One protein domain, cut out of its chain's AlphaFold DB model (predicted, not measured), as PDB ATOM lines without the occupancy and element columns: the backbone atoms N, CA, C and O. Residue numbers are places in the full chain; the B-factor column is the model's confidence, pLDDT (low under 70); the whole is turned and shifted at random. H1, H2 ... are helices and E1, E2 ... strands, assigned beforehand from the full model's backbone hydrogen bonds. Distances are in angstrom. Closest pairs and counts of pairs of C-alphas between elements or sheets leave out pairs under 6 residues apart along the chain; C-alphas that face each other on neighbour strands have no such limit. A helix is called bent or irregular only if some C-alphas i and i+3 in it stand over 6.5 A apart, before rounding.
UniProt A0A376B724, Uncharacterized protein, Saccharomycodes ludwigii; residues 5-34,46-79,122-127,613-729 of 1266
ATOM      1  N   GLU A   5       9.311 -14.194 -36.874       77.62
ATOM      2  CA  GLU A   5       9.793 -13.862 -35.526       77.62
ATOM      3  C   GLU A   5       9.399 -12.429 -35.166       77.62
ATOM      4  O   GLU A   5       8.813 -12.184 -34.112       77.62
ATOM      5  N   LYS A   6       9.555 -11.497 -36.112       81.81
ATOM      6  CA  LYS A   6       9.100 -10.111 -35.954       81.81
ATOM      7  C   LYS A   6       7.582  -9.970 -35.815       81.81
ATOM      8  O   LYS A   6       7.107  -9.037 -35.177       81.81
ATOM      9  N   ILE A   7       6.794 -10.887 -36.384       81.19
ATOM     10  CA  ILE A   7       5.329 -10.895 -36.207       81.19
ATOM     11  C   ILE A   7       4.950 -11.478 -34.841       81.19
ATOM     12  O   ILE A   7       4.026 -10.971 -34.210       81.19
ATOM     13  N   GLN A   8       5.669 -12.495 -34.357       82.44
ATOM     14  CA  GLN A   8       5.508 -13.004 -32.989       82.44
ATOM     15  C   GLN A   8       5.832 -11.907 -31.968       82.44
ATOM     16  O   GLN A   8       5.061 -11.708 -31.033       82.44
ATOM     17  N   GLU A   9       6.904 -11.140 -32.190       84.25
ATOM     18  CA  GLU A   9       7.268  -9.993 -31.357       84.25
ATOM     19  C   GLU A   9       6.149  -8.935 -31.315       84.25
ATOM     20  O   GLU A   9       5.686  -8.584 -30.233       84.25
ATOM     21  N   ILE A  10       5.640  -8.486 -32.473       82.50
ATOM     22  CA  ILE A  10       4.539  -7.498 -32.554       82.50
ATOM     23  C   ILE A  10       3.220  -8.043 -31.961       82.50
ATOM     24  O   ILE A  10       2.395  -7.265 -31.491       82.50
ATOM     25  N   ALA A  11       2.995  -9.360 -31.961       81.44
ATOM     26  CA  ALA A  11       1.802  -9.974 -31.367       81.44
ATOM     27  C   ALA A  11       1.892 -10.168 -29.837       81.44
ATOM     28  O   ALA A  11       0.856 -10.279 -29.179       81.44
ATOM     29  N   LEU A  12       3.107 -10.220 -29.278       83.81
ATOM     30  CA  LEU A  12       3.377 -10.368 -27.841       83.81
ATOM     31  C   LEU A  12       3.599  -9.021 -27.130       83.81
ATOM     32  O   LEU A  12       3.309  -8.898 -25.939       83.81
ATOM     33  N   ASP A  13       4.112  -8.017 -27.835       85.25
ATOM     34  CA  ASP A  13       4.440  -6.690 -27.313       85.25
ATOM     35  C   ASP A  13       3.332  -5.680 -27.655       85.25
ATOM     36  O   ASP A  13       3.039  -5.415 -28.821       85.25
ATOM     37  N   ASP A  14       2.698  -5.110 -26.627       81.44
ATOM     38  CA  ASP A  14       1.517  -4.260 -26.811       81.44
ATOM     39  C   ASP A  14       1.874  -2.872 -27.353       81.44
ATOM     40  O   ASP A  14       1.070  -2.276 -28.065       81.44
ATOM     41  N   GLU A  15       3.076  -2.361 -27.073       83.00
ATOM     42  CA  GLU A  15       3.533  -1.085 -27.627       83.00
ATOM     43  C   GLU A  15       3.883  -1.246 -29.105       83.00
ATOM     44  O   GLU A  15       3.495  -0.416 -29.930       83.00
ATOM     45  N   LYS A  16       4.542  -2.351 -29.477       84.38
ATOM     46  CA  LYS A  16       4.792  -2.690 -30.887       84.38
ATOM     47  C   LYS A  16       3.483  -2.951 -31.635       84.38
ATOM     48  O   LYS A  16       3.349  -2.478 -32.763       84.38
ATOM     49  N   TYR A  17       2.497  -3.599 -31.008       83.50
ATOM     50  CA  TYR A  17       1.146  -3.752 -31.558       83.50
ATOM     51  C   TYR A  17       0.462  -2.391 -31.779       83.50
ATOM     52  O   TYR A  17       0.006  -2.101 -32.884       83.50
ATOM     53  N   VAL A  18       0.449  -1.504 -30.778       81.62
ATOM     54  CA  VAL A  18      -0.146  -0.160 -30.903       81.62
ATOM     55  C   VAL A  18       0.565   0.680 -31.962       81.62
ATOM     56  O   VAL A  18      -0.100   1.342 -32.754       81.62
ATOM     57  N   ASN A  19       1.894   0.633 -32.034       82.75
ATOM     58  CA  ASN A  19       2.662   1.366 -33.041       82.75
ATOM     59  C   ASN A  19       2.462   0.795 -34.458       82.75
ATOM     60  O   ASN A  19       2.400   1.561 -35.422       82.75
ATOM     61  N   TYR A  20       2.266  -0.521 -34.593       81.50
ATOM     62  CA  TYR A  20       1.825  -1.147 -35.841       81.50
ATOM     63  C   TYR A  20       0.436  -0.629 -36.261       81.50
ATOM     64  O   TYR A  20       0.277  -0.199 -37.400       81.50
ATOM     65  N   TYR A  21      -0.537  -0.548 -35.343       76.38
ATOM     66  CA  TYR A  21      -1.870   0.003 -35.641       76.38
ATOM     67  C   TYR A  21      -1.883   1.514 -35.907       76.38
ATOM     68  O   TYR A  21      -2.606   1.957 -36.797       76.38
ATOM     69  N   LYS A  22      -1.049   2.307 -35.223       76.88
ATOM     70  CA  LYS A  22      -0.837   3.728 -35.559       76.88
ATOM     71  C   LYS A  22      -0.360   3.876 -37.002       76.88
ATOM     72  O   LYS A  22      -0.893   4.713 -37.726       76.88
ATOM     73  N   LYS A  23       0.568   3.014 -37.440       77.75
ATOM     74  CA  LYS A  23       1.019   2.986 -38.834       77.75
ATOM     75  C   LYS A  23      -0.099   2.585 -39.807       77.75
ATOM     76  O   LYS A  23      -0.205   3.217 -40.852       77.75
ATOM     77  N   ILE A  24      -0.937   1.603 -39.455       74.12
ATOM     78  CA  ILE A  24      -2.112   1.218 -40.262       74.12
ATOM     79  C   ILE A  24      -3.032   2.417 -40.490       74.12
ATOM     80  O   ILE A  24      -3.345   2.704 -41.637       74.12
ATOM     81  N   LEU A  25      -3.444   3.139 -39.440       68.69
ATOM     82  CA  LEU A  25      -4.374   4.265 -39.615       68.69
ATOM     83  C   LEU A  25      -3.771   5.406 -40.451       68.69
ATOM     84  O   LEU A  25      -4.496   6.051 -41.200       68.69
ATOM     85  N   SER A  26      -2.447   5.590 -40.399       63.22
ATOM     86  CA  SER A  26      -1.731   6.528 -41.273       63.22
ATOM     87  C   SER A  26      -1.498   6.041 -42.716       63.22
ATOM     88  O   SER A  26      -0.964   6.811 -43.513       63.22
ATOM     89  N   ASP A  27      -1.861   4.803 -43.090       63.03
ATOM     90  CA  ASP A  27      -1.801   4.360 -44.493       63.03
ATOM     91  C   ASP A  27      -2.886   5.127 -45.299       63.03
ATOM     92  O   ASP A  27      -4.081   4.883 -45.101       63.03
ATOM     93  N   PRO A  28      -2.535   6.003 -46.269       48.03
ATOM     94  CA  PRO A  28      -3.502   6.895 -46.932       48.03
ATOM     95  C   PRO A  28      -4.569   6.164 -47.765       48.03
ATOM     96  O   PRO A  28      -5.558   6.763 -48.175       48.03
ATOM     97  N   PHE A  29      -4.406   4.856 -47.990       50.53
ATOM     98  CA  PHE A  29      -5.387   4.002 -48.659       50.53
ATOM     99  C   PHE A  29      -6.669   3.760 -47.838       50.53
ATOM    100  O   PHE A  29      -7.676   3.370 -48.423       50.53
ATOM    101  N   ILE A  30      -6.663   3.983 -46.516       49.09
ATOM    102  CA  ILE A  30      -7.857   3.791 -45.667       49.09
ATOM    103  C   ILE A  30      -8.830   4.976 -45.796       49.09
ATOM    104  O   ILE A  30     -10.045   4.777 -45.860       49.09
ATOM    105  N   LEU A  31      -8.303   6.198 -45.926       39.91
ATOM    106  CA  LEU A  31      -9.066   7.456 -45.949       39.91
ATOM    107  C   LEU A  31      -9.968   7.644 -47.188       39.91
ATOM    108  O   LEU A  31     -10.754   8.580 -47.229       39.91
ATOM    109  N   ILE A  32      -9.861   6.770 -48.193       36.00
ATOM    110  CA  ILE A  32     -10.527   6.912 -49.502       36.00
ATOM    111  C   ILE A  32     -11.866   6.140 -49.565       36.00
ATOM    112  O   ILE A  32     -12.634   6.301 -50.509       36.00
ATOM    113  N   SER A  33     -12.165   5.285 -48.578       37.12
ATOM    114  CA  SER A  33     -13.262   4.302 -48.684       37.12
ATOM    115  C   SER A  33     -14.623   4.706 -48.095       37.12
ATOM    116  O   SER A  33     -15.611   4.047 -48.420       37.12
ATOM    117  N   ASP A  34     -14.698   5.769 -47.286       36.84
ATOM    118  CA  ASP A  34     -15.932   6.151 -46.570       36.84
ATOM    119  C   ASP A  34     -16.752   7.268 -47.260       36.84
ATOM    120  O   ASP A  34     -17.970   7.285 -47.100       36.84
ATOM    121  N   TYR A  46      -2.217  13.817 -39.679       37.12
ATOM    122  CA  TYR A  46      -2.915  13.967 -38.411       37.12
ATOM    123  C   TYR A  46      -2.341  12.935 -37.429       37.12
ATOM    124  O   TYR A  46      -2.346  11.739 -37.733       37.12
ATOM    125  N   PRO A  47      -1.826  13.350 -36.259       42.97
ATOM    126  CA  PRO A  47      -1.357  12.407 -35.259       42.97
ATOM    127  C   PRO A  47      -2.573  11.734 -34.615       42.97
ATOM    128  O   PRO A  47      -3.115  12.248 -33.636       42.97
ATOM    129  N   HIS A  48      -3.007  10.595 -35.170       53.59
ATOM    130  CA  HIS A  48      -4.067   9.765 -34.594       53.59
ATOM    131  C   HIS A  48      -3.770   9.531 -33.114       53.59
ATOM    132  O   HIS A  48      -2.784   8.872 -32.756       53.59
ATOM    133  N   ASN A  49      -4.613  10.091 -32.246       62.66
ATOM    134  CA  ASN A  49      -4.361  10.153 -30.810       62.66
ATOM    135  C   ASN A  49      -4.778   8.834 -30.143       62.66
ATOM    136  O   ASN A  49      -5.598   8.810 -29.227       62.66
ATOM    137  N   ILE A  50      -4.244   7.717 -30.659       72.06
ATOM    138  CA  ILE A  50      -4.561   6.375 -30.181       72.06
ATOM    139  C   ILE A  50      -3.965   6.204 -28.788       72.06
ATOM    140  O   ILE A  50      -2.738   6.118 -28.620       72.06
ATOM    141  N   LYS A  51      -4.866   6.127 -27.813       79.44
ATOM    142  CA  LYS A  51      -4.591   5.920 -26.392       79.44
ATOM    143  C   LYS A  51      -5.171   4.588 -25.935       79.44
ATOM    144  O   LYS A  51      -6.149   4.099 -26.503       79.44
ATOM    145  N   ILE A  52      -4.558   4.009 -24.908       84.38
ATOM    146  CA  ILE A  52      -4.947   2.719 -24.338       84.38
ATOM    147  C   ILE A  52      -5.792   2.978 -23.089       84.38
ATOM    148  O   ILE A  52      -5.335   3.646 -22.166       84.38
ATOM    149  N   LEU A  53      -7.004   2.433 -23.060       86.19
ATOM    150  CA  LEU A  53      -7.849   2.338 -21.874       86.19
ATOM    151  C   LEU A  53      -7.706   0.926 -21.290       86.19
ATOM    152  O   LEU A  53      -7.811  -0.059 -22.026       86.19
ATOM    153  N   GLU A  54      -7.473   0.814 -19.981       87.75
ATOM    154  CA  GLU A  54      -7.394  -0.470 -19.273       87.75
ATOM    155  C   GLU A  54      -8.663  -0.703 -18.446       87.75
ATOM    156  O   GLU A  54      -8.877  -0.088 -17.402       87.75
ATOM    157  N   ILE A  55      -9.522  -1.607 -18.919       88.94
ATOM    158  CA  ILE A  55     -10.823  -1.902 -18.310       88.94
ATOM    159  C   ILE A  55     -10.709  -3.206 -17.503       88.94
ATOM    160  O   ILE A  55     -10.173  -4.179 -18.033       88.94
ATOM    161  N   PRO A  56     -11.193  -3.307 -16.248       87.94
ATOM    162  CA  PRO A  56     -11.179  -4.567 -15.499       87.94
ATOM    163  C   PRO A  56     -11.846  -5.701 -16.294       87.94
ATOM    164  O   PRO A  56     -13.018  -5.610 -16.640       87.94
ATOM    165  N   ARG A  57     -11.120  -6.789 -16.590       83.62
ATOM    166  CA  ARG A  57     -11.579  -7.795 -17.574       83.62
ATOM    167  C   ARG A  57     -12.840  -8.563 -17.147       83.62
ATOM    168  O   ARG A  57     -13.559  -9.068 -17.998       83.62
ATOM    169  N   LYS A  58     -13.121  -8.595 -15.839       82.62
ATOM    170  CA  LYS A  58     -14.326  -9.169 -15.209       82.62
ATOM    171  C   LYS A  58     -15.553  -8.238 -15.213       82.62
ATOM    172  O   LYS A  58     -16.571  -8.587 -14.626       82.62
ATOM    173  N   SER A  59     -15.459  -7.038 -15.793       88.25
ATOM    174  CA  SER A  59     -16.586  -6.100 -15.862       88.25
ATOM    175  C   SER A  59     -17.577  -6.483 -16.969       88.25
ATOM    176  O   SER A  59     -17.209  -7.093 -17.977       88.25
ATOM    177  N   PHE A  60     -18.839  -6.085 -16.819       88.62
ATOM    178  CA  PHE A  60     -19.888  -6.354 -17.806       88.62
ATOM    179  C   PHE A  60     -19.639  -5.634 -19.141       88.62
ATOM    180  O   PHE A  60     -19.894  -6.180 -20.217       88.62
ATOM    181  N   THR A  61     -19.074  -4.430 -19.078       90.56
ATOM    182  CA  THR A  61     -18.651  -3.625 -20.231       90.56
ATOM    183  C   THR A  61     -17.468  -4.261 -20.961       90.56
ATOM    184  O   THR A  61     -17.504  -4.355 -22.188       90.56
ATOM    185  N   ALA A  62     -16.456  -4.763 -20.240       89.19
ATOM    186  CA  ALA A  62     -15.329  -5.477 -20.846       89.19
ATOM    187  C   ALA A  62     -15.785  -6.771 -21.542       89.19
ATOM    188  O   ALA A  62     -15.437  -7.000 -22.702       89.19
ATOM    189  N   PHE A  63     -16.626  -7.565 -20.870       87.94
ATOM    190  CA  PHE A  63     -17.250  -8.760 -21.440       87.94
ATOM    191  C   PHE A  63     -18.001  -8.448 -22.746       87.94
ATOM    192  O   PHE A  63     -17.811  -9.133 -23.747       87.94
ATOM    193  N   ARG A  64     -18.796  -7.370 -22.793       89.12
ATOM    194  CA  ARG A  64     -19.518  -6.973 -24.014       89.12
ATOM    195  C   ARG A  64     -18.589  -6.486 -25.134       89.12
ATOM    196  O   ARG A  64     -18.738  -6.935 -26.273       89.12
ATOM    197  N   LEU A  65     -17.616  -5.625 -24.826       89.31
ATOM    198  CA  LEU A  65     -16.659  -5.089 -25.809       89.31
ATOM    199  C   LEU A  65     -15.759  -6.168 -26.429       89.31
ATOM    200  O   LEU A  65     -15.354  -6.034 -27.581       89.31
ATOM    201  N   LYS A  66     -15.483  -7.270 -25.717       87.25
ATOM    202  CA  LYS A  66     -14.729  -8.424 -26.244       87.25
ATOM    203  C   LYS A  66     -15.351  -9.035 -27.513       87.25
ATOM    204  O   LYS A  66     -14.625  -9.621 -28.318       87.25
ATOM    205  N   TYR A  67     -16.666  -8.894 -27.697       87.69
ATOM    206  CA  TYR A  67     -17.415  -9.507 -28.800       87.69
ATOM    207  C   TYR A  67     -18.072  -8.513 -29.754       87.69
ATOM    208  O   TYR A  67     -18.262  -8.852 -30.921       87.69
ATOM    209  N   ALA A  68     -18.427  -7.316 -29.277       88.88
ATOM    210  CA  ALA A  68     -19.298  -6.378 -29.976       88.88
ATOM    211  C   ALA A  68     -18.737  -4.949 -30.010       88.88
ATOM    212  O   ALA A  68     -18.097  -4.493 -29.063       88.88
ATOM    213  N   SER A  69     -19.026  -4.217 -31.091       88.88
ATOM    214  CA  SER A  69     -18.732  -2.783 -31.187       88.88
ATOM    215  C   SER A  69     -19.615  -1.970 -30.219       88.88
ATOM    216  O   SER A  69     -20.698  -2.428 -29.843       88.88
ATOM    217  N   PRO A  70     -19.230  -0.732 -29.850       90.12
ATOM    218  CA  PRO A  70     -20.082   0.160 -29.055       90.12
ATOM    219  C   PRO A  70     -21.475   0.340 -29.655       90.12
ATOM    220  O   PRO A  70     -22.476   0.264 -28.944       90.12
ATOM    221  N   THR A  71     -21.533   0.514 -30.977       89.56
ATOM    222  CA  THR A  71     -22.760   0.683 -31.762       89.56
ATOM    223  C   THR A  71     -23.687  -0.528 -31.644       89.56
ATOM    224  O   THR A  71     -24.885  -0.356 -31.418       89.56
ATOM    225  N   GLU A  72     -23.150  -1.752 -31.684       89.50
ATOM    226  CA  GLU A  72     -23.905  -2.973 -31.383       89.50
ATOM    227  C   GLU A  72     -24.356  -3.040 -29.918       89.50
ATOM    228  O   GLU A  72     -25.504  -3.393 -29.638       89.50
ATOM    229  N   ILE A  73     -23.486  -2.690 -28.970       91.88
ATOM    230  CA  ILE A  73     -23.789  -2.745 -27.533       91.88
ATOM    231  C   ILE A  73     -24.943  -1.803 -27.178       91.88
ATOM    232  O   ILE A  73     -25.904  -2.238 -26.538       91.88
ATOM    233  N   SER A  74     -24.874  -0.546 -27.625       92.56
ATOM    234  CA  SER A  74     -25.886   0.469 -27.342       92.56
ATOM    235  C   SER A  74     -27.240   0.094 -27.941       92.56
ATOM    236  O   SER A  74     -28.216  -0.019 -27.199       92.56
ATOM    237  N   LEU A  75     -27.285  -0.230 -29.241       90.50
ATOM    238  CA  LEU A  75     -28.526  -0.539 -29.965       90.50
ATOM    239  C   LEU A  75     -29.196  -1.862 -29.554       90.50
ATOM    240  O   LEU A  75     -30.382  -2.038 -29.808       90.50
ATOM    241  N   ASN A  76     -28.483  -2.798 -28.913       90.50
ATOM    242  CA  ASN A  76     -29.123  -3.950 -28.257       90.50
ATOM    243  C   ASN A  76     -29.548  -3.639 -26.801       90.50
ATOM    244  O   ASN A  76     -30.336  -4.389 -26.213       90.50
ATOM    245  N   SER A  77     -29.035  -2.561 -26.193       90.88
ATOM    246  CA  SER A  77     -29.307  -2.166 -24.802       90.88
ATOM    247  C   SER A  77     -30.419  -1.124 -24.626       90.88
ATOM    248  O   SER A  77     -30.962  -1.044 -23.523       90.88
ATOM    249  N   THR A  78     -30.786  -0.396 -25.686       91.38
ATOM    250  CA  THR A  78     -31.902   0.563 -25.705       91.38
ATOM    251  C   THR A  78     -33.244  -0.084 -25.337       91.38
ATOM    252  O   THR A  78     -33.533  -1.223 -25.712       91.38
ATOM    253  N   THR A  79     -34.075   0.662 -24.604       91.19
ATOM    254  CA  THR A  79     -35.486   0.347 -24.306       91.19
ATOM    255  C   THR A  79     -36.289   1.635 -24.147       91.19
ATOM    256  O   THR A  79     -35.838   2.531 -23.435       91.19
ATOM    257  N   TYR A 122     -13.275 -19.654 -15.257       32.78
ATOM    258  CA  TYR A 122     -13.288 -20.957 -14.601       32.78
ATOM    259  C   TYR A 122     -11.902 -21.605 -14.702       32.78
ATOM    260  O   TYR A 122     -11.645 -22.539 -15.474       32.78
ATOM    261  N   VAL A 123     -11.002 -21.109 -13.853       32.53
ATOM    262  CA  VAL A 123     -10.014 -21.996 -13.257       32.53
ATOM    263  C   VAL A 123     -10.638 -22.576 -12.000       32.53
ATOM    264  O   VAL A 123     -10.953 -21.868 -11.041       32.53
ATOM    265  N   THR A 124     -10.843 -23.890 -11.994       29.69
ATOM    266  CA  THR A 124     -11.051 -24.576 -10.721       29.69
ATOM    267  C   THR A 124      -9.730 -24.505  -9.957       29.69
ATOM    268  O   THR A 124      -8.687 -24.787 -10.533       29.69
ATOM    269  N   ALA A 125      -9.734 -24.168  -8.663       26.50
ATOM    270  CA  ALA A 125      -8.499 -23.955  -7.882       26.50
ATOM    271  C   ALA A 125      -7.610 -25.215  -7.682       26.50
ATOM    272  O   ALA A 125      -6.672 -25.196  -6.890       26.50
ATOM    273  N   TYR A 126      -7.921 -26.313  -8.378       30.25
ATOM    274  CA  TYR A 126      -7.079 -27.498  -8.553       30.25
ATOM    275  C   TYR A 126      -6.333 -27.503  -9.904       30.25
ATOM    276  O   TYR A 126      -5.281 -28.121  -9.998       30.25
ATOM    277  N   GLU A 127      -6.841 -26.832 -10.945       37.28
ATOM    278  CA  GLU A 127      -6.220 -26.788 -12.279       37.28
ATOM    279  C   GLU A 127      -5.083 -25.758 -12.387       37.28
ATOM    280  O   GLU A 127      -4.141 -26.025 -13.129       37.28
ATOM    281  N   ARG A 613      -1.775 -22.108 -44.020       87.62
ATOM    282  CA  ARG A 613      -1.039 -23.105 -43.233       87.62
ATOM    283  C   ARG A 613      -0.065 -22.392 -42.311       87.62
ATOM    284  O   ARG A 613       0.925 -21.836 -42.777       87.62
ATOM    285  N   LEU A 614      -0.357 -22.405 -41.016       83.25
ATOM    286  CA  LEU A 614       0.542 -21.882 -39.993       83.25
ATOM    287  C   LEU A 614       1.412 -23.005 -39.447       83.25
ATOM    288  O   LEU A 614       0.921 -24.111 -39.232       83.25
ATOM    289  N   ASN A 615       2.675 -22.692 -39.175       84.50
ATOM    290  CA  ASN A 615       3.525 -23.485 -38.299       84.50
ATOM    291  C   ASN A 615       3.862 -22.617 -37.080       84.50
ATOM    292  O   ASN A 615       4.460 -21.552 -37.236       84.50
ATOM    293  N   ILE A 616       3.432 -23.038 -35.894       81.62
ATOM    294  CA  ILE A 616       3.640 -22.337 -34.625       81.62
ATOM    295  C   ILE A 616       4.326 -23.335 -33.687       81.62
ATOM    296  O   ILE A 616       3.637 -24.190 -33.126       81.62
ATOM    297  N   PRO A 617       5.659 -23.269 -33.512       84.31
ATOM    298  CA  PRO A 617       6.383 -24.196 -32.645       84.31
ATOM    299  C   PRO A 617       5.883 -24.146 -31.199       84.31
ATOM    300  O   PRO A 617       5.463 -23.083 -30.732       84.31
ATOM    301  N   TYR A 618       5.980 -25.251 -30.454       79.56
ATOM    302  CA  TYR A 618       5.418 -25.333 -29.091       79.56
ATOM    303  C   TYR A 618       5.916 -24.223 -28.142       79.56
ATOM    304  O   TYR A 618       5.141 -23.695 -27.346       79.56
ATOM    305  N   LYS A 619       7.176 -23.782 -28.285       81.81
ATOM    306  CA  LYS A 619       7.740 -22.637 -27.541       81.81
ATOM    307  C   LYS A 619       6.943 -21.340 -27.756       81.81
ATOM    308  O   LYS A 619       6.756 -20.575 -26.816       81.81
ATOM    309  N   VAL A 620       6.457 -21.096 -28.973       81.56
ATOM    310  CA  VAL A 620       5.669 -19.903 -29.327       81.56
ATOM    311  C   VAL A 620       4.230 -20.036 -28.821       81.56
ATOM    312  O   VAL A 620       3.688 -19.078 -28.277       81.56
ATOM    313  N   GLN A 621       3.640 -21.237 -28.902       79.69
ATOM    314  CA  GLN A 621       2.330 -21.532 -28.298       79.69
ATOM    315  C   GLN A 621       2.341 -21.246 -26.784       79.69
ATOM    316  O   GLN A 621       1.436 -20.597 -26.262       79.69
ATOM    317  N   TYR A 622       3.407 -21.661 -26.094       79.75
ATOM    318  CA  TYR A 622       3.605 -21.412 -24.666       79.75
ATOM    319  C   TYR A 622       3.770 -19.919 -24.332       79.75
ATOM    320  O   TYR A 622       3.135 -19.430 -23.399       79.75
ATOM    321  N   LEU A 623       4.539 -19.163 -25.128       83.81
ATOM    322  CA  LEU A 623       4.652 -17.706 -24.967       83.81
ATOM    323  C   LEU A 623       3.302 -16.993 -25.143       83.81
ATOM    324  O   LEU A 623       2.977 -16.102 -24.355       83.81
ATOM    325  N   PHE A 624       2.488 -17.399 -26.125       84.56
ATOM    326  CA  PHE A 624       1.149 -16.835 -26.292       84.56
ATOM    327  C   PHE A 624       0.216 -17.163 -25.108       84.56
ATOM    328  O   PHE A 624      -0.584 -16.299 -24.737       84.56
ATOM    329  N   LYS A 625       0.350 -18.347 -24.477       80.12
ATOM    330  CA  LYS A 625      -0.375 -18.718 -23.244       80.12
ATOM    331  C   LYS A 625      -0.001 -17.802 -22.072       80.12
ATOM    332  O   LYS A 625      -0.883 -17.122 -21.555       80.12
ATOM    333  N   ILE A 626       1.292 -17.691 -21.737       82.38
ATOM    334  CA  ILE A 626       1.780 -16.819 -20.645       82.38
ATOM    335  C   ILE A 626       1.325 -15.371 -20.860       82.38
ATOM    336  O   ILE A 626       0.866 -14.698 -19.935       82.38
ATOM    337  N   LYS A 627       1.416 -14.874 -22.100       84.44
ATOM    338  CA  LYS A 627       0.946 -13.528 -22.433       84.44
ATOM    339  C   LYS A 627      -0.565 -13.393 -22.184       84.44
ATOM    340  O   LYS A 627      -0.973 -12.431 -21.537       84.44
ATOM    341  N   SER A 628      -1.369 -14.371 -22.605       80.81
ATOM    342  CA  SER A 628      -2.819 -14.435 -22.337       80.81
ATOM    343  C   SER A 628      -3.150 -14.359 -20.844       80.81
ATOM    344  O   SER A 628      -4.058 -13.631 -20.444       80.81
ATOM    345  N   GLU A 629      -2.392 -15.090 -20.023       80.00
ATOM    346  CA  GLU A 629      -2.523 -15.131 -18.562       80.00
ATOM    347  C   GLU A 629      -2.145 -13.782 -17.928       80.00
ATOM    348  O   GLU A 629      -2.865 -13.279 -17.064       80.00
ATOM    349  N   SER A 630      -1.084 -13.126 -18.415       81.94
ATOM    350  CA  SER A 630      -0.692 -11.781 -17.961       81.94
ATOM    351  C   SER A 630      -1.735 -10.699 -18.295       81.94
ATOM    352  O   SER A 630      -1.951  -9.772 -17.515       81.94
ATOM    353  N   GLU A 631      -2.447 -10.847 -19.415       80.81
ATOM    354  CA  GLU A 631      -3.519  -9.945 -19.870       80.81
ATOM    355  C   GLU A 631      -4.887 -10.257 -19.249       80.81
ATOM    356  O   GLU A 631      -5.905  -9.652 -19.595       80.81
ATOM    357  N   ASN A 632      -4.956 -11.218 -18.334       79.06
ATOM    358  CA  ASN A 632      -6.223 -11.697 -17.798       79.06
ATOM    359  C   ASN A 632      -6.854 -10.739 -16.764       79.06
ATOM    360  O   ASN A 632      -8.031 -10.851 -16.427       79.06
ATOM    361  N   LYS A 633      -6.090  -9.756 -16.268       83.00
ATOM    362  CA  LYS A 633      -6.565  -8.779 -15.274       83.00
ATOM    363  C   LYS A 633      -7.328  -7.599 -15.895       83.00
ATOM    364  O   LYS A 633      -8.356  -7.187 -15.353       83.00
ATOM    365  N   TYR A 634      -6.850  -7.074 -17.025       85.56
ATOM    366  CA  TYR A 634      -7.417  -5.900 -17.696       85.56
ATOM    367  C   TYR A 634      -7.562  -6.140 -19.200       85.56
ATOM    368  O   TYR A 634      -6.628  -6.592 -19.859       85.56
ATOM    369  N   LEU A 635      -8.727  -5.800 -19.748       87.12
ATOM    370  CA  LEU A 635      -8.946  -5.692 -21.182       87.12
ATOM    371  C   LEU A 635      -8.373  -4.353 -21.663       87.12
ATOM    372  O   LEU A 635      -8.816  -3.293 -21.220       87.12
ATOM    373  N   LYS A 636      -7.406  -4.405 -22.581       88.25
ATOM    374  CA  LYS A 636      -6.831  -3.215 -23.219       88.25
ATOM    375  C   LYS A 636      -7.667  -2.821 -24.436       88.25
ATOM    376  O   LYS A 636      -7.902  -3.634 -25.333       88.25
ATOM    377  N   VAL A 637      -8.108  -1.569 -24.473       87.69
ATOM    378  CA  VAL A 637      -8.983  -1.027 -25.520       87.69
ATOM    379  C   VAL A 637      -8.352   0.235 -26.097       87.69
ATOM    380  O   VAL A 637      -8.029   1.164 -25.362       87.69
ATOM    381  N   LEU A 638      -8.162   0.280 -27.414       85.69
ATOM    382  CA  LEU A 638      -7.626   1.448 -28.108       85.69
ATOM    383  C   LEU A 638      -8.759   2.415 -28.430       85.69
ATOM    384  O   LEU A 638      -9.661   2.062 -29.190       85.69
ATOM    385  N   LYS A 639      -8.697   3.636 -27.893       82.56
ATOM    386  CA  LYS A 639      -9.566   4.739 -28.321       82.56
ATOM    387  C   LYS A 639      -9.077   5.258 -29.672       82.56
ATOM    388  O   LYS A 639      -7.891   5.549 -29.825       82.56
ATOM    389  N   VAL A 640      -9.978   5.322 -30.650       78.12
ATOM    390  CA  VAL A 640      -9.713   5.719 -32.044       78.12
ATOM    391  C   VAL A 640     -10.710   6.817 -32.428       78.12
ATOM    392  O   VAL A 640     -11.777   6.914 -31.827       78.12
ATOM    393  N   ASP A 641     -10.383   7.652 -33.416       75.12
ATOM    394  CA  ASP A 641     -11.185   8.827 -33.807       75.12
ATOM    395  C   ASP A 641     -12.644   8.486 -34.191       75.12
ATOM    396  O   ASP A 641     -13.535   9.327 -34.065       75.12
ATOM    397  N   ARG A 642     -12.897   7.233 -34.599       76.81
ATOM    398  CA  ARG A 642     -14.221   6.599 -34.667       76.81
ATOM    399  C   ARG A 642     -14.187   5.282 -33.864       76.81
ATOM    400  O   ARG A 642     -13.450   4.364 -34.216       76.81
ATOM    401  N   GLY A 643     -14.978   5.183 -32.793       79.94
ATOM    402  CA  GLY A 643     -15.131   3.976 -31.964       79.94
ATOM    403  C   GLY A 643     -13.889   3.539 -31.166       79.94
ATOM    404  O   GLY A 643     -13.087   4.358 -30.712       79.94
ATOM    405  N   TYR A 644     -13.745   2.221 -30.966       84.38
ATOM    406  CA  TYR A 644     -12.586   1.602 -30.306       84.38
ATOM    407  C   TYR A 644     -12.140   0.318 -31.028       84.38
ATOM    408  O   TYR A 644     -12.978  -0.417 -31.551       84.38
ATOM    409  N   LYS A 645     -10.844  -0.021 -30.958       84.75
ATOM    410  CA  LYS A 645     -10.296  -1.342 -31.340       84.75
ATOM    411  C   LYS A 645      -9.839  -2.080 -30.079       84.75
ATOM    412  O   LYS A 645      -8.964  -1.607 -29.359       84.75
ATOM    413  N   VAL A 646     -10.418  -3.244 -29.799       85.81
ATOM    414  CA  VAL A 646     -10.055  -4.072 -28.633       85.81
ATOM    415  C   VAL A 646      -8.806  -4.903 -28.937       85.81
ATOM    416  O   VAL A 646      -8.711  -5.488 -30.018       85.81
ATOM    417  N   LEU A 647      -7.859  -4.997 -27.994       86.25
ATOM    418  CA  LEU A 647      -6.743  -5.943 -28.103       86.25
ATOM    419  C   LEU A 647      -7.274  -7.363 -27.885       86.25
ATOM    420  O   LEU A 647      -7.622  -7.756 -26.772       86.25
ATOM    421  N   GLN A 648      -7.348  -8.131 -28.971       85.62
ATOM    422  CA  GLN A 648      -7.733  -9.540 -28.926       85.62
ATOM    423  C   GLN A 648      -6.573 -10.420 -28.417       85.62
ATOM    424  O   GLN A 648      -5.438  -9.965 -28.242       85.62
ATOM    425  N   LEU A 649      -6.853 -11.705 -28.178       85.06
ATOM    426  CA  LEU A 649      -5.865 -12.674 -27.686       85.06
ATOM    427  C   LEU A 649      -4.605 -12.704 -28.586       85.06
ATOM    428  O   LEU A 649      -4.760 -12.654 -29.809       85.06
ATOM    429  N   PRO A 650      -3.383 -12.839 -28.031       87.06
ATOM    430  CA  PRO A 650      -2.124 -12.917 -28.783       87.06
ATOM    431  C   PRO A 650      -2.149 -13.787 -30.053       87.06
ATOM    432  O   PRO A 650      -1.696 -13.333 -31.102       87.06
ATOM    433  N   ILE A 651      -2.748 -14.986 -30.018       85.69
ATOM    434  CA  ILE A 651      -2.889 -15.838 -31.214       85.69
ATOM    435  C   ILE A 651      -3.776 -15.219 -32.313       85.69
ATOM    436  O   ILE A 651      -3.485 -15.376 -33.497       85.69
ATOM    437  N   ILE A 652      -4.829 -14.479 -31.952       87.50
ATOM    438  CA  ILE A 652      -5.693 -13.770 -32.912       87.50
ATOM    439  C   ILE A 652      -4.927 -12.579 -33.502       87.50
ATOM    440  O   ILE A 652      -4.901 -12.432 -34.723       87.50
ATOM    441  N   ARG A 653      -4.228 -11.799 -32.662       87.38
ATOM    442  CA  ARG A 653      -3.347 -10.699 -33.102       87.38
ATOM    443  C   ARG A 653      -2.289 -11.183 -34.093       87.38
ATOM    444  O   ARG A 653      -2.120 -10.586 -35.152       87.38
ATOM    445  N   TYR A 654      -1.620 -12.293 -33.780       87.88
ATOM    446  CA  TYR A 654      -0.624 -12.924 -34.645       87.88
ATOM    447  C   TYR A 654      -1.190 -13.265 -36.031       87.88
ATOM    448  O   TYR A 654      -0.590 -12.914 -37.050       87.88
ATOM    449  N   VAL A 655      -2.367 -13.900 -36.082       87.12
ATOM    450  CA  VAL A 655      -3.017 -14.289 -37.344       87.12
ATOM    451  C   VAL A 655      -3.547 -13.085 -38.126       87.12
ATOM    452  O   VAL A 655      -3.429 -13.075 -39.348       87.12
ATOM    453  N   GLU A 656      -4.056 -12.050 -37.456       86.19
ATOM    454  CA  GLU A 656      -4.512 -10.796 -38.076       86.19
ATOM    455  C   GLU A 656      -3.361 -10.040 -38.771       86.19
ATOM    456  O   GLU A 656      -3.466  -9.709 -39.957       86.19
ATOM    457  N   ILE A 657      -2.228  -9.842 -38.081       86.12
ATOM    458  CA  ILE A 657      -1.022  -9.191 -38.634       86.12
ATOM    459  C   ILE A 657      -0.473  -9.989 -39.825       86.12
ATOM    460  O   ILE A 657      -0.152  -9.427 -40.879       86.12
ATOM    461  N   LEU A 658      -0.367 -11.311 -39.663       86.06
ATOM    462  CA  LEU A 658       0.145 -12.217 -40.687       86.06
ATOM    463  C   LEU A 658      -0.765 -12.223 -41.925       86.06
ATOM    464  O   LEU A 658      -0.260 -12.180 -43.048       86.06
ATOM    465  N   LEU A 659      -2.089 -12.185 -41.741       84.88
ATOM    466  CA  LEU A 659      -3.043 -12.050 -42.842       84.88
ATOM    467  C   LEU A 659      -2.919 -10.720 -43.570       84.88
ATOM    468  O   LEU A 659      -2.817 -10.728 -44.795       84.88
ATOM    469  N   ARG A 660      -2.881  -9.589 -42.847       83.62
ATOM    470  CA  ARG A 660      -2.701  -8.270 -43.475       83.62
ATOM    471  C   ARG A 660      -1.432  -8.248 -44.326       83.62
ATOM    472  O   ARG A 660      -1.471  -7.786 -45.462       83.62
ATOM    473  N   LYS A 661      -0.327  -8.811 -43.824       83.56
ATOM    474  CA  LYS A 661       0.936  -8.895 -44.572       83.56
ATOM    475  C   LYS A 661       0.828  -9.770 -45.827       83.56
ATOM    476  O   LYS A 661       1.232  -9.311 -46.889       83.56
ATOM    477  N   ILE A 662       0.239 -10.968 -45.750       83.38
ATOM    478  CA  ILE A 662       0.051 -11.840 -46.927       83.38
ATOM    479  C   ILE A 662      -0.862 -11.187 -47.975       83.38
ATOM    480  O   ILE A 662      -0.581 -11.266 -49.171       83.38
ATOM    481  N   LEU A 663      -1.935 -10.512 -47.557       82.81
ATOM    482  CA  LEU A 663      -2.859  -9.825 -48.469       82.81
ATOM    483  C   LEU A 663      -2.214  -8.603 -49.148       82.81
ATOM    484  O   LEU A 663      -2.475  -8.352 -50.323       82.81
ATOM    485  N   LEU A 664      -1.318  -7.892 -48.456       82.31
ATOM    486  CA  LEU A 664      -0.497  -6.833 -49.054       82.31
ATOM    487  C   LEU A 664       0.576  -7.393 -50.005       82.31
ATOM    488  O   LEU A 664       0.722  -6.875 -51.109       82.31
ATOM    489  N   GLU A 665       1.283  -8.466 -49.626       83.31
ATOM    490  CA  GLU A 665       2.280  -9.145 -50.479       83.31
ATOM    491  C   GLU A 665       1.651  -9.760 -51.747       83.31
ATOM    492  O   GLU A 665       2.301  -9.822 -52.788       83.31
ATOM    493  N   THR A 666       0.374 -10.155 -51.696       81.06
ATOM    494  CA  THR A 666      -0.406 -10.635 -52.857       81.06
ATOM    495  C   THR A 666      -1.157  -9.524 -53.607       81.06
ATOM    496  O   THR A 666      -1.892  -9.811 -54.549       81.06
ATOM    497  N   GLY A 667      -0.981  -8.254 -53.222       76.12
ATOM    498  CA  GLY A 667      -1.572  -7.088 -53.893       76.12
ATOM    499  C   GLY A 667      -3.085  -6.906 -53.703       76.12
ATOM    500  O   GLY A 667      -3.663  -5.982 -54.276       76.12
ATOM    501  N   ASN A 668      -3.739  -7.739 -52.892       74.31
ATOM    502  CA  ASN A 668      -5.194  -7.814 -52.770       74.31
ATOM    503  C   ASN A 668      -5.742  -6.763 -51.778       74.31
ATOM    504  O   ASN A 668      -6.254  -7.078 -50.701       74.31
ATOM    505  N   LYS A 669      -5.569  -5.478 -52.118       70.50
ATOM    506  CA  LYS A 669      -5.811  -4.334 -51.216       70.50
ATOM    507  C   LYS A 669      -7.265  -4.200 -50.746       70.50
ATOM    508  O   LYS A 669      -7.490  -3.873 -49.586       70.50
ATOM    509  N   GLU A 670      -8.241  -4.499 -51.602       69.94
ATOM    510  CA  GLU A 670      -9.671  -4.464 -51.244       69.94
ATOM    511  C   GLU A 670     -10.029  -5.520 -50.187       69.94
ATOM    512  O   GLU A 670     -10.858  -5.283 -49.305       69.94
ATOM    513  N   ALA A 671      -9.358  -6.677 -50.215       72.19
ATOM    514  CA  ALA A 671      -9.488  -7.673 -49.160       72.19
ATOM    515  C   ALA A 671      -8.914  -7.167 -47.826       72.19
ATOM    516  O   ALA A 671      -9.475  -7.484 -46.780       72.19
ATOM    517  N   VAL A 672      -7.855  -6.348 -47.831       71.50
ATOM    518  CA  VAL A 672      -7.294  -5.753 -46.602       71.50
ATOM    519  C   VAL A 672      -8.280  -4.776 -45.962       71.50
ATOM    520  O   VAL A 672      -8.625  -4.952 -44.793       71.50
ATOM    521  N   THR A 673      -8.796  -3.799 -46.714       67.31
ATOM    522  CA  THR A 673      -9.751  -2.810 -46.180       67.31
ATOM    523  C   THR A 673     -11.080  -3.464 -45.784       67.31
ATOM    524  O   THR A 673     -11.601  -3.228 -44.693       67.31
ATOM    525  N   GLY A 674     -11.598  -4.377 -46.612       66.12
ATOM    526  CA  GLY A 674     -12.844  -5.099 -46.349       66.12
ATOM    527  C   GLY A 674     -12.761  -6.186 -45.265       66.12
ATOM    528  O   GLY A 674     -13.789  -6.512 -44.649       66.12
ATOM    529  N   PHE A 675     -11.583  -6.775 -45.005       70.50
ATOM    530  CA  PHE A 675     -11.410  -7.883 -44.051       70.50
ATOM    531  C   PHE A 675     -10.633  -7.532 -42.776       70.50
ATOM    532  O   PHE A 675     -11.130  -7.864 -41.700       70.50
ATOM    533  N   CYS A 676      -9.487  -6.860 -42.858       65.25
ATOM    534  CA  CYS A 676      -8.653  -6.563 -41.688       65.25
ATOM    535  C   CYS A 676      -8.946  -5.177 -41.099       65.25
ATOM    536  O   CYS A 676      -9.207  -5.056 -39.904       65.25
ATOM    537  N   ASP A 677      -8.950  -4.137 -41.936       65.25
ATOM    538  CA  ASP A 677      -8.774  -2.764 -41.442       65.25
ATOM    539  C   ASP A 677     -10.098  -2.059 -41.063       65.25
ATOM    540  O   ASP A 677     -10.076  -0.979 -40.473       65.25
ATOM    541  N   LYS A 678     -11.269  -2.668 -41.324       67.81
ATOM    542  CA  LYS A 678     -12.565  -2.116 -40.880       67.81
ATOM    543  C   LYS A 678     -12.699  -2.147 -39.348       67.81
ATOM    544  O   LYS A 678     -12.871  -3.214 -38.754       67.81
ATOM    545  N   MET A 679     -12.726  -0.956 -38.744       59.09
ATOM    546  CA  MET A 679     -12.652  -0.716 -37.294       59.09
ATOM    547  C   MET A 679     -13.636  -1.546 -36.448       59.09
ATOM    548  O   MET A 679     -13.199  -2.204 -35.508       59.09
ATOM    549  N   ASP A 680     -14.926  -1.595 -36.807       62.09
ATOM    550  CA  ASP A 680     -15.957  -2.332 -36.042       62.09
ATOM    551  C   ASP A 680     -15.782  -3.862 -36.025       62.09
ATOM    552  O   ASP A 680     -16.463  -4.556 -35.267       62.09
ATOM    553  N   SER A 681     -14.948  -4.430 -36.903       69.19
ATOM    554  CA  SER A 681     -14.904  -5.882 -37.085       69.19
ATOM    555  C   SER A 681     -13.850  -6.576 -36.227       69.19
ATOM    556  O   SER A 681     -12.665  -6.618 -36.553       69.19
ATOM    557  N   LEU A 682     -14.335  -7.196 -35.155       84.88
ATOM    558  CA  LEU A 682     -13.615  -8.201 -34.380       84.88
ATOM    559  C   LEU A 682     -13.525  -9.521 -35.164       84.88
ATOM    560  O   LEU A 682     -14.437  -9.882 -35.919       84.88
ATOM    561  N   LEU A 683     -12.416 -10.238 -34.989       87.06
ATOM    562  CA  LEU A 683     -12.111 -11.492 -35.681       87.06
ATOM    563  C   LEU A 683     -12.081 -12.665 -34.695       87.06
ATOM    564  O   LEU A 683     -11.831 -12.485 -33.504       87.06
ATOM    565  N   GLY A 684     -12.300 -13.882 -35.186       88.56
ATOM    566  CA  GLY A 684     -12.209 -15.076 -34.354       88.56
ATOM    567  C   GLY A 684     -12.188 -16.385 -35.132       88.56
ATOM    568  O   GLY A 684     -12.441 -16.439 -36.338       88.56
ATOM    569  N   PHE A 685     -11.874 -17.452 -34.402       89.56
ATOM    570  CA  PHE A 685     -11.859 -18.819 -34.910       89.56
ATOM    571  C   PHE A 685     -13.223 -19.487 -34.742       89.56
ATOM    572  O   PHE A 685     -13.909 -19.282 -33.740       89.56
ATOM    573  N   ALA A 686     -13.585 -20.339 -35.693       90.25
ATOM    574  CA  ALA A 686     -14.766 -21.180 -35.616       90.25
ATOM    575  C   ALA A 686     -14.511 -22.566 -36.222       90.25
ATOM    576  O   ALA A 686     -13.797 -22.712 -37.213       90.25
ATOM    577  N   TRP A 687     -15.126 -23.592 -35.643       89.50
ATOM    578  CA  TRP A 687     -15.134 -24.953 -36.160       89.50
ATOM    579  C   TRP A 687     -16.400 -25.178 -36.986       89.50
ATOM    580  O   TRP A 687     -17.504 -25.241 -36.448       89.50
ATOM    581  N   LYS A 688     -16.248 -25.324 -38.303       90.62
ATOM    582  CA  LYS A 688     -17.349 -25.701 -39.198       90.62
ATOM    583  C   LYS A 688     -17.456 -27.221 -39.303       90.62
ATOM    584  O   LYS A 688     -16.466 -27.882 -39.625       90.62
ATOM    585  N   GLN A 689     -18.664 -27.760 -39.141       87.56
ATOM    586  CA  GLN A 689     -19.024 -29.130 -39.525       87.56
ATOM    587  C   GLN A 689     -20.259 -29.091 -40.431       87.56
ATOM    588  O   GLN A 689     -21.361 -28.840 -39.956       87.56
ATOM    589  N   TYR A 690     -20.082 -29.381 -41.725       88.88
ATOM    590  CA  TYR A 690     -21.149 -29.344 -42.735       88.88
ATOM    591  C   TYR A 690     -21.852 -27.971 -42.789       88.88
ATOM    592  O   TYR A 690     -21.259 -27.026 -43.313       88.88
ATOM    593  N   ASP A 691     -23.066 -27.847 -42.242       89.00
ATOM    594  CA  ASP A 691     -23.839 -26.597 -42.173       89.00
ATOM    595  C   ASP A 691     -23.906 -25.970 -40.768       89.00
ATOM    596  O   ASP A 691     -24.600 -24.969 -40.592       89.00
ATOM    597  N   ARG A 692     -23.177 -26.523 -39.785       88.44
ATOM    598  CA  ARG A 692     -23.016 -25.963 -38.432       88.44
ATOM    599  C   ARG A 692     -21.694 -25.209 -38.283       88.44
ATOM    600  O   ARG A 692     -20.654 -25.692 -38.738       88.44
ATOM    601  N   LEU A 693     -21.731 -24.087 -37.563       90.25
ATOM    602  CA  LEU A 693     -20.564 -23.314 -37.127       90.25
ATOM    603  C   LEU A 693     -20.524 -23.244 -35.592       90.25
ATOM    604  O   LEU A 693     -21.501 -22.851 -34.959       90.25
ATOM    605  N   GLU A 694     -19.393 -23.608 -34.994       87.88
ATOM    606  CA  GLU A 694     -19.135 -23.500 -33.553       87.88
ATOM    607  C   GLU A 694     -18.029 -22.461 -33.325       87.88
ATOM    608  O   GLU A 694     -16.877 -22.700 -33.685       87.88
ATOM    609  N   TRP A 695     -18.353 -21.293 -32.765       87.81
ATOM    610  CA  TRP A 695     -17.346 -20.271 -32.462       87.81
ATOM    611  C   TRP A 695     -16.445 -20.726 -31.316       87.81
ATOM    612  O   TRP A 695     -16.935 -21.174 -30.283       87.81
ATOM    613  N   ASN A 696     -15.128 -20.581 -31.476       83.69
ATOM    614  CA  ASN A 696     -14.201 -20.808 -30.378       83.69
ATOM    615  C   ASN A 696     -14.034 -19.509 -29.581       83.69
ATOM    616  O   ASN A 696     -13.485 -18.518 -30.071       83.69
ATOM    617  N   VAL A 697     -14.569 -19.527 -28.363       71.88
ATOM    618  CA  VAL A 697     -14.692 -18.385 -27.464       71.88
ATOM    619  C   VAL A 697     -14.151 -18.806 -26.099       71.88
ATOM    620  O   VAL A 697     -14.889 -19.305 -25.258       71.88
ATOM    621  N   GLY A 698     -12.844 -18.648 -25.885       64.94
ATOM    622  CA  GLY A 698     -12.193 -19.197 -24.695       64.94
ATOM    623  C   GLY A 698     -10.678 -19.024 -24.690       64.94
ATOM    624  O   GLY A 698     -10.165 -17.983 -25.111       64.94
ATOM    625  N   ASP A 699      -9.981 -20.042 -24.186       63.16
ATOM    626  CA  ASP A 699      -8.523 -20.080 -24.120       63.16
ATOM    627  C   ASP A 699      -7.918 -20.375 -25.506       63.16
ATOM    628  O   ASP A 699      -8.504 -21.025 -26.372       63.16
ATOM    629  N   GLN A 700      -6.692 -19.914 -25.717       61.88
ATOM    630  CA  GLN A 700      -5.921 -20.194 -26.922       61.88
ATOM    631  C   GLN A 700      -5.613 -21.689 -27.053       61.88
ATOM    632  O   GLN A 700      -5.585 -22.215 -28.167       61.88
ATOM    633  N   LEU A 701      -5.440 -22.389 -25.924       62.56
ATOM    634  CA  LEU A 701      -5.260 -23.839 -25.911       62.56
ATOM    635  C   LEU A 701      -6.450 -24.588 -26.525       62.56
ATOM    636  O   LEU A 701      -6.221 -25.590 -27.194       62.56
ATOM    637  N   ASP A 702      -7.688 -24.100 -26.401       64.88
ATOM    638  CA  ASP A 702      -8.857 -24.764 -27.000       64.88
ATOM    639  C   ASP A 702      -8.808 -24.745 -28.543       64.88
ATOM    640  O   ASP A 702      -9.296 -25.666 -29.205       64.88
ATOM    641  N   VAL A 703      -8.182 -23.726 -29.151       69.94
ATOM    642  CA  VAL A 703      -7.915 -23.691 -30.606       69.94
ATOM    643  C   VAL A 703      -6.852 -24.730 -30.977       69.94
ATOM    644  O   VAL A 703      -7.015 -25.467 -31.955       69.94
ATOM    645  N   LEU A 704      -5.782 -24.805 -30.181       71.19
ATOM    646  CA  LEU A 704      -4.590 -25.616 -30.447       71.19
ATOM    647  C   LEU A 704      -4.801 -27.117 -30.167       71.19
ATOM    648  O   LEU A 704      -4.272 -27.953 -30.890       71.19
ATOM    649  N   GLN A 705      -5.613 -27.471 -29.170       68.31
ATOM    650  CA  GLN A 705      -6.053 -28.847 -28.899       68.31
ATOM    651  C   GLN A 705      -7.187 -29.261 -29.853       68.31
ATOM    652  O   GLN A 705      -7.254 -30.404 -30.324       68.31
ATOM    653  N   GLY A 706      -8.062 -28.313 -30.216       70.12
ATOM    654  CA  GLY A 706      -9.132 -28.523 -31.187       70.12
ATOM    655  C   GLY A 706      -8.626 -29.004 -32.553       70.12
ATOM    656  O   GLY A 706      -9.263 -29.860 -33.169       70.12
ATOM    657  N   SER A 707      -7.446 -28.560 -33.006       71.50
ATOM    658  CA  SER A 707      -6.833 -29.019 -34.269       71.50
ATOM    659  C   SER A 707      -6.385 -30.485 -34.266       71.50
ATOM    660  O   SER A 707      -6.230 -31.064 -35.341       71.50
ATOM    661  N   LEU A 708      -6.215 -31.113 -33.103       73.81
ATOM    662  CA  LEU A 708      -5.864 -32.531 -32.996       73.81
ATOM    663  C   LEU A 708      -7.085 -33.423 -32.701       73.81
ATOM    664  O   LEU A 708      -7.089 -34.626 -32.985       73.81
ATOM    665  N   ILE A 709      -8.157 -32.845 -32.156       77.69
ATOM    666  CA  ILE A 709      -9.406 -33.558 -31.852       77.69
ATOM    667  C   ILE A 709     -10.406 -33.467 -33.017       77.69
ATOM    668  O   ILE A 709     -10.944 -34.485 -33.458       77.69
ATOM    669  N   LEU A 710     -10.665 -32.261 -33.527       82.81
ATOM    670  CA  LEU A 710     -11.777 -31.964 -34.438       82.81
ATOM    671  C   LEU A 710     -11.388 -32.005 -35.921       82.81
ATOM    672  O   LEU A 710     -12.255 -32.226 -36.763       82.81
ATOM    673  N   ASN A 711     -10.105 -31.872 -36.265       81.56
ATOM    674  CA  ASN A 711      -9.596 -31.803 -37.647       81.56
ATOM    675  C   ASN A 711      -9.956 -33.015 -38.535       81.56
ATOM    676  O   ASN A 711      -9.991 -32.879 -39.755       81.56
ATOM    677  N   LEU A 712     -10.301 -34.176 -37.967       78.62
ATOM    678  CA  LEU A 712     -10.832 -35.315 -38.735       78.62
ATOM    679  C   LEU A 712     -12.233 -35.061 -39.329       78.62
ATOM    680  O   LEU A 712     -12.601 -35.702 -40.308       78.62
ATOM    681  N   THR A 713     -13.015 -34.155 -38.736       81.62
ATOM    682  CA  THR A 713     -14.461 -33.976 -38.999       81.62
ATOM    683  C   THR A 713     -14.884 -32.523 -39.236       81.62
ATOM    684  O   THR A 713     -15.930 -32.288 -39.832       81.62
ATOM    685  N   HIS A 714     -14.081 -31.555 -38.791       87.44
ATOM    686  CA  HIS A 714     -14.339 -30.121 -38.900       87.44
ATOM    687  C   HIS A 714     -13.248 -29.435 -39.728       87.44
ATOM    688  O   HIS A 714     -12.106 -29.906 -39.825       87.44
ATOM    689  N   THR A 715     -13.579 -28.272 -40.277       89.62
ATOM    690  CA  THR A 715     -12.603 -27.305 -40.791       89.62
ATOM    691  C   THR A 715     -12.495 -26.135 -39.820       89.62
ATOM    692  O   THR A 715     -13.518 -25.566 -39.439       89.62
ATOM    693  N   LEU A 716     -11.266 -25.779 -39.434       90.69
ATOM    694  CA  LEU A 716     -10.994 -24.539 -38.712       90.69
ATOM    695  C   LEU A 716     -11.146 -23.377 -39.693       90.69
ATOM    696  O   LEU A 716     -10.483 -23.356 -40.730       90.69
ATOM    697  N   GLU A 717     -12.017 -22.433 -39.375       90.19
ATOM    698  CA  GLU A 717     -12.272 -21.240 -40.172       90.19
ATOM    699  C   GLU A 717     -11.951 -19.981 -39.359       90.19
ATOM    700  O   GLU A 717     -12.195 -19.931 -38.152       90.19
ATOM    701  N   PHE A 718     -11.413 -18.955 -40.016       90.50
ATOM    702  CA  PHE A 718     -11.199 -17.630 -39.433       90.50
ATOM    703  C   PHE A 718     -12.165 -16.637 -40.084       90.50
ATOM    704  O   PHE A 718     -12.203 -16.492 -41.311       90.50
ATOM    705  N   ARG A 719     -13.009 -16.005 -39.265       88.25
ATOM    706  CA  ARG A 719     -14.162 -15.203 -39.702       88.25
ATOM    707  C   ARG A 719     -14.291 -13.934 -38.851       88.25
ATOM    708  O   ARG A 719     -13.751 -13.852 -37.751       88.25
ATOM    709  N   LYS A 720     -15.033 -12.944 -39.358       88.31
ATOM    710  CA  LYS A 720     -15.482 -11.788 -38.562       88.31
ATOM    711  C   LYS A 720     -16.616 -12.218 -37.638       88.31
ATOM    712  O   LYS A 720     -17.491 -12.960 -38.078       88.31
ATOM    713  N   TYR A 721     -16.644 -11.704 -36.414       88.19
ATOM    714  CA  TYR A 721     -17.799 -11.847 -35.533       88.19
ATOM    715  C   TYR A 721     -19.017 -11.149 -36.150       88.19
ATOM    716  O   TYR A 721     -19.049  -9.928 -36.310       88.19
ATOM    717  N   LEU A 722     -20.014 -11.948 -36.527       87.81
ATOM    718  CA  LEU A 722     -21.279 -11.479 -37.081       87.81
ATOM    719  C   LEU A 722     -22.364 -11.557 -36.007       87.81
ATOM    720  O   LEU A 722     -22.513 -12.572 -35.328       87.81
ATOM    721  N   HIS A 723     -23.101 -10.460 -35.862       90.00
ATOM    722  CA  HIS A 723     -24.213 -10.305 -34.929       90.00
ATOM    723  C   HIS A 723     -25.550 -10.523 -35.638       90.00
ATOM    724  O   HIS A 723     -25.627 -10.486 -36.866       90.00
ATOM    725  N   TYR A 724     -26.612 -10.729 -34.858       89.06
ATOM    726  CA  TYR A 724     -27.978 -10.847 -35.360       89.06
ATOM    727  C   TYR A 724     -28.372  -9.593 -36.178       89.06
ATOM    728  O   TYR A 724     -28.458  -8.505 -35.599       89.06
ATOM    729  N   PRO A 725     -28.580  -9.688 -37.508       88.81
ATOM    730  CA  PRO A 725     -28.605  -8.498 -38.354       88.81
ATOM    731  C   PRO A 725     -29.908  -7.703 -38.204       88.81
ATOM    732  O   PRO A 725     -30.989  -8.207 -38.518       88.81
ATOM    733  N   ARG A 726     -29.781  -6.443 -37.762       87.00
ATOM    734  CA  ARG A 726     -30.902  -5.520 -37.498       87.00
ATOM    735  C   ARG A 726     -31.507  -4.873 -38.745       87.00
ATOM    736  O   ARG A 726     -32.628  -4.375 -38.684       87.00
ATOM    737  N   THR A 727     -30.806  -4.871 -39.873       89.38
ATOM    738  CA  THR A 727     -31.325  -4.377 -41.156       89.38
ATOM    739  C   THR A 727     -31.795  -5.524 -42.046       89.38
ATOM    740  O   THR A 727     -31.219  -6.613 -42.049       89.38
ATOM    741  N   ILE A 728     -32.861  -5.271 -42.802       87.88
ATOM    742  CA  ILE A 728     -33.441  -6.175 -43.798       87.88
ATOM    743  C   ILE A 728     -33.512  -5.417 -45.119       87.88
ATOM    744  O   ILE A 728     -33.945  -4.267 -45.152       87.88
ATOM    745  N   GLU A 729     -33.117  -6.073 -46.201       85.56
ATOM    746  CA  GLU A 729     -33.231  -5.564 -47.564       85.56
ATOM    747  C   GLU A 729     -34.306  -6.375 -48.291       85.56
ATOM    748  O   GLU A 729     -34.146  -7.578 -48.498       85.56
TER     749      GLU A 729
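What this domain is: This is residues 5 to 34, 46 to 79, 122 to 127 and 613 to 729 of the 1266 residues of an uncharacterized protein of Saccharomycodes ludwigii (UniProt A0A376B724). Two small three-stranded sheets, E6 E5 E7 and E1 E3 E4, stand apart from each other, next to a cluster of helices in which H1, H5 and H7 pack on the long helix H6. H3 covers part of the sheet E1 E3 E4, H8 grazes the sheet E6 E5 E7, residues 122 to 127 stick out, and E8 and H4 have their centres farthest from the mean of the C-alphas. The printed part has 187 residues with eight named helices and eight named strands, in the order H1 H2 E1 H3 H4 E2 H5 E3 E4 H6 H7 E5 E6 H8 E7 E8; both sheets are antiparallel and the class is mixed, helices and strands. The whole is compact, with a radius of gyration of the C-alphas of 17.3 A, and rounded, spanning 48 by 46 by 38 A.

How they stand to each other: E6, residues 692 to 695, E5, residues 683 to 689, and E7, residues 715 to 720, form one antiparallel sheet in that order. In the hairpin of E5 and E6, N 687 and O 694 are within hydrogen-bond range at 2.8 A; between E5 and E7, N 717 and O 686 are at 2.8 A. E6, H8, residues 700 to 709, and E7 make a split strand-helix-strand unit, two strands running the same way with a helix between them along the chain and E5 between them in the sheet; its crossover is right-handed. H8 only grazes this sheet, with residues 703 to 707. H6, residues 650 to 665, also only grazes it, the closest C-alphas of H6 and E5 being those of Ile 652 and Gly 684, 6.8 A. H6 and H7, residues 669 to 677, are a helical hairpin at a shallow tilt of 13 degrees, with closest C-alphas at Arg 660 and Val 672, 6.1 A. H1, residues 5 to 12, touches H6 at a steep tilt of 45 degrees, opposite ways, closest at the C-alphas of Ala 11 and Tyr 654, 5.0 A. H5, residues 618 to 630, touches H6 and H8 with residues 624 to 628 alone, closest at the C-alphas of Phe 624 and Pro 650, 5.7 A, and of Lys 625 and Gln 700, 6.8 A. The other sheet has the order E1, residues 51 to 56, E3, residues 634 to 639, E4, residues 644 to 646. N 53 and O 637 are within hydrogen-bond range at 2.8 A, as are N 638 and O 645 at 2.8 A in the hairpin of E3 and E4. H3, residues 60 to 65, is on this sheet at a height of 9.0 A, only just over E1 and E3, with 3 C-alphas falling on each. H2, residues 14 to 25, only grazes it and touches H1 only at the corner. H4, residues 70 to 77, is close to H3 but not clearly touching, with the C-alphas of Arg 64 and Ile 73 closest at 7.0 A. E2, residues 613 to 615, and E8, residues 727 to 729, pair with no named strand. Every O i to N i+4 pair is within hydrogen-bond range in H1 to H6, against 4 of 5 in H7 and 5 of 6 in H8.

Where its parts are: From first to last C-alpha, H6 measures 22.5 A, E5 19.3 A, H5 18.6 A, H2 and E1 16.5 A each, and E7 15.9 A. H1 begins at C-alpha 5, (9.793, -13.862, -35.526); H6 begins at C-alpha 650, (-2.124, -12.917, -28.783); E8 ends at C-alpha 729, (-33.231, -5.564, -47.564). H7 is only just irregular, with C-alphas 674 and 677 6.8 A apart.

The domain as a whole: The two C-alphas farthest apart are those of Ile 32 and Tyr 126, 53.6 A. Residues 35 to 45, 80 to 121 and 128 to 612 are not printed, with C-alpha gaps of 17.2 A, 32.3 A and 31.6 A. Of the links that are printed whole, none is long. The mean pLDDT of the printed part is 78.3; 36 residues are under 70, among them 25 to 34, 122 to 127 and 698 to 703.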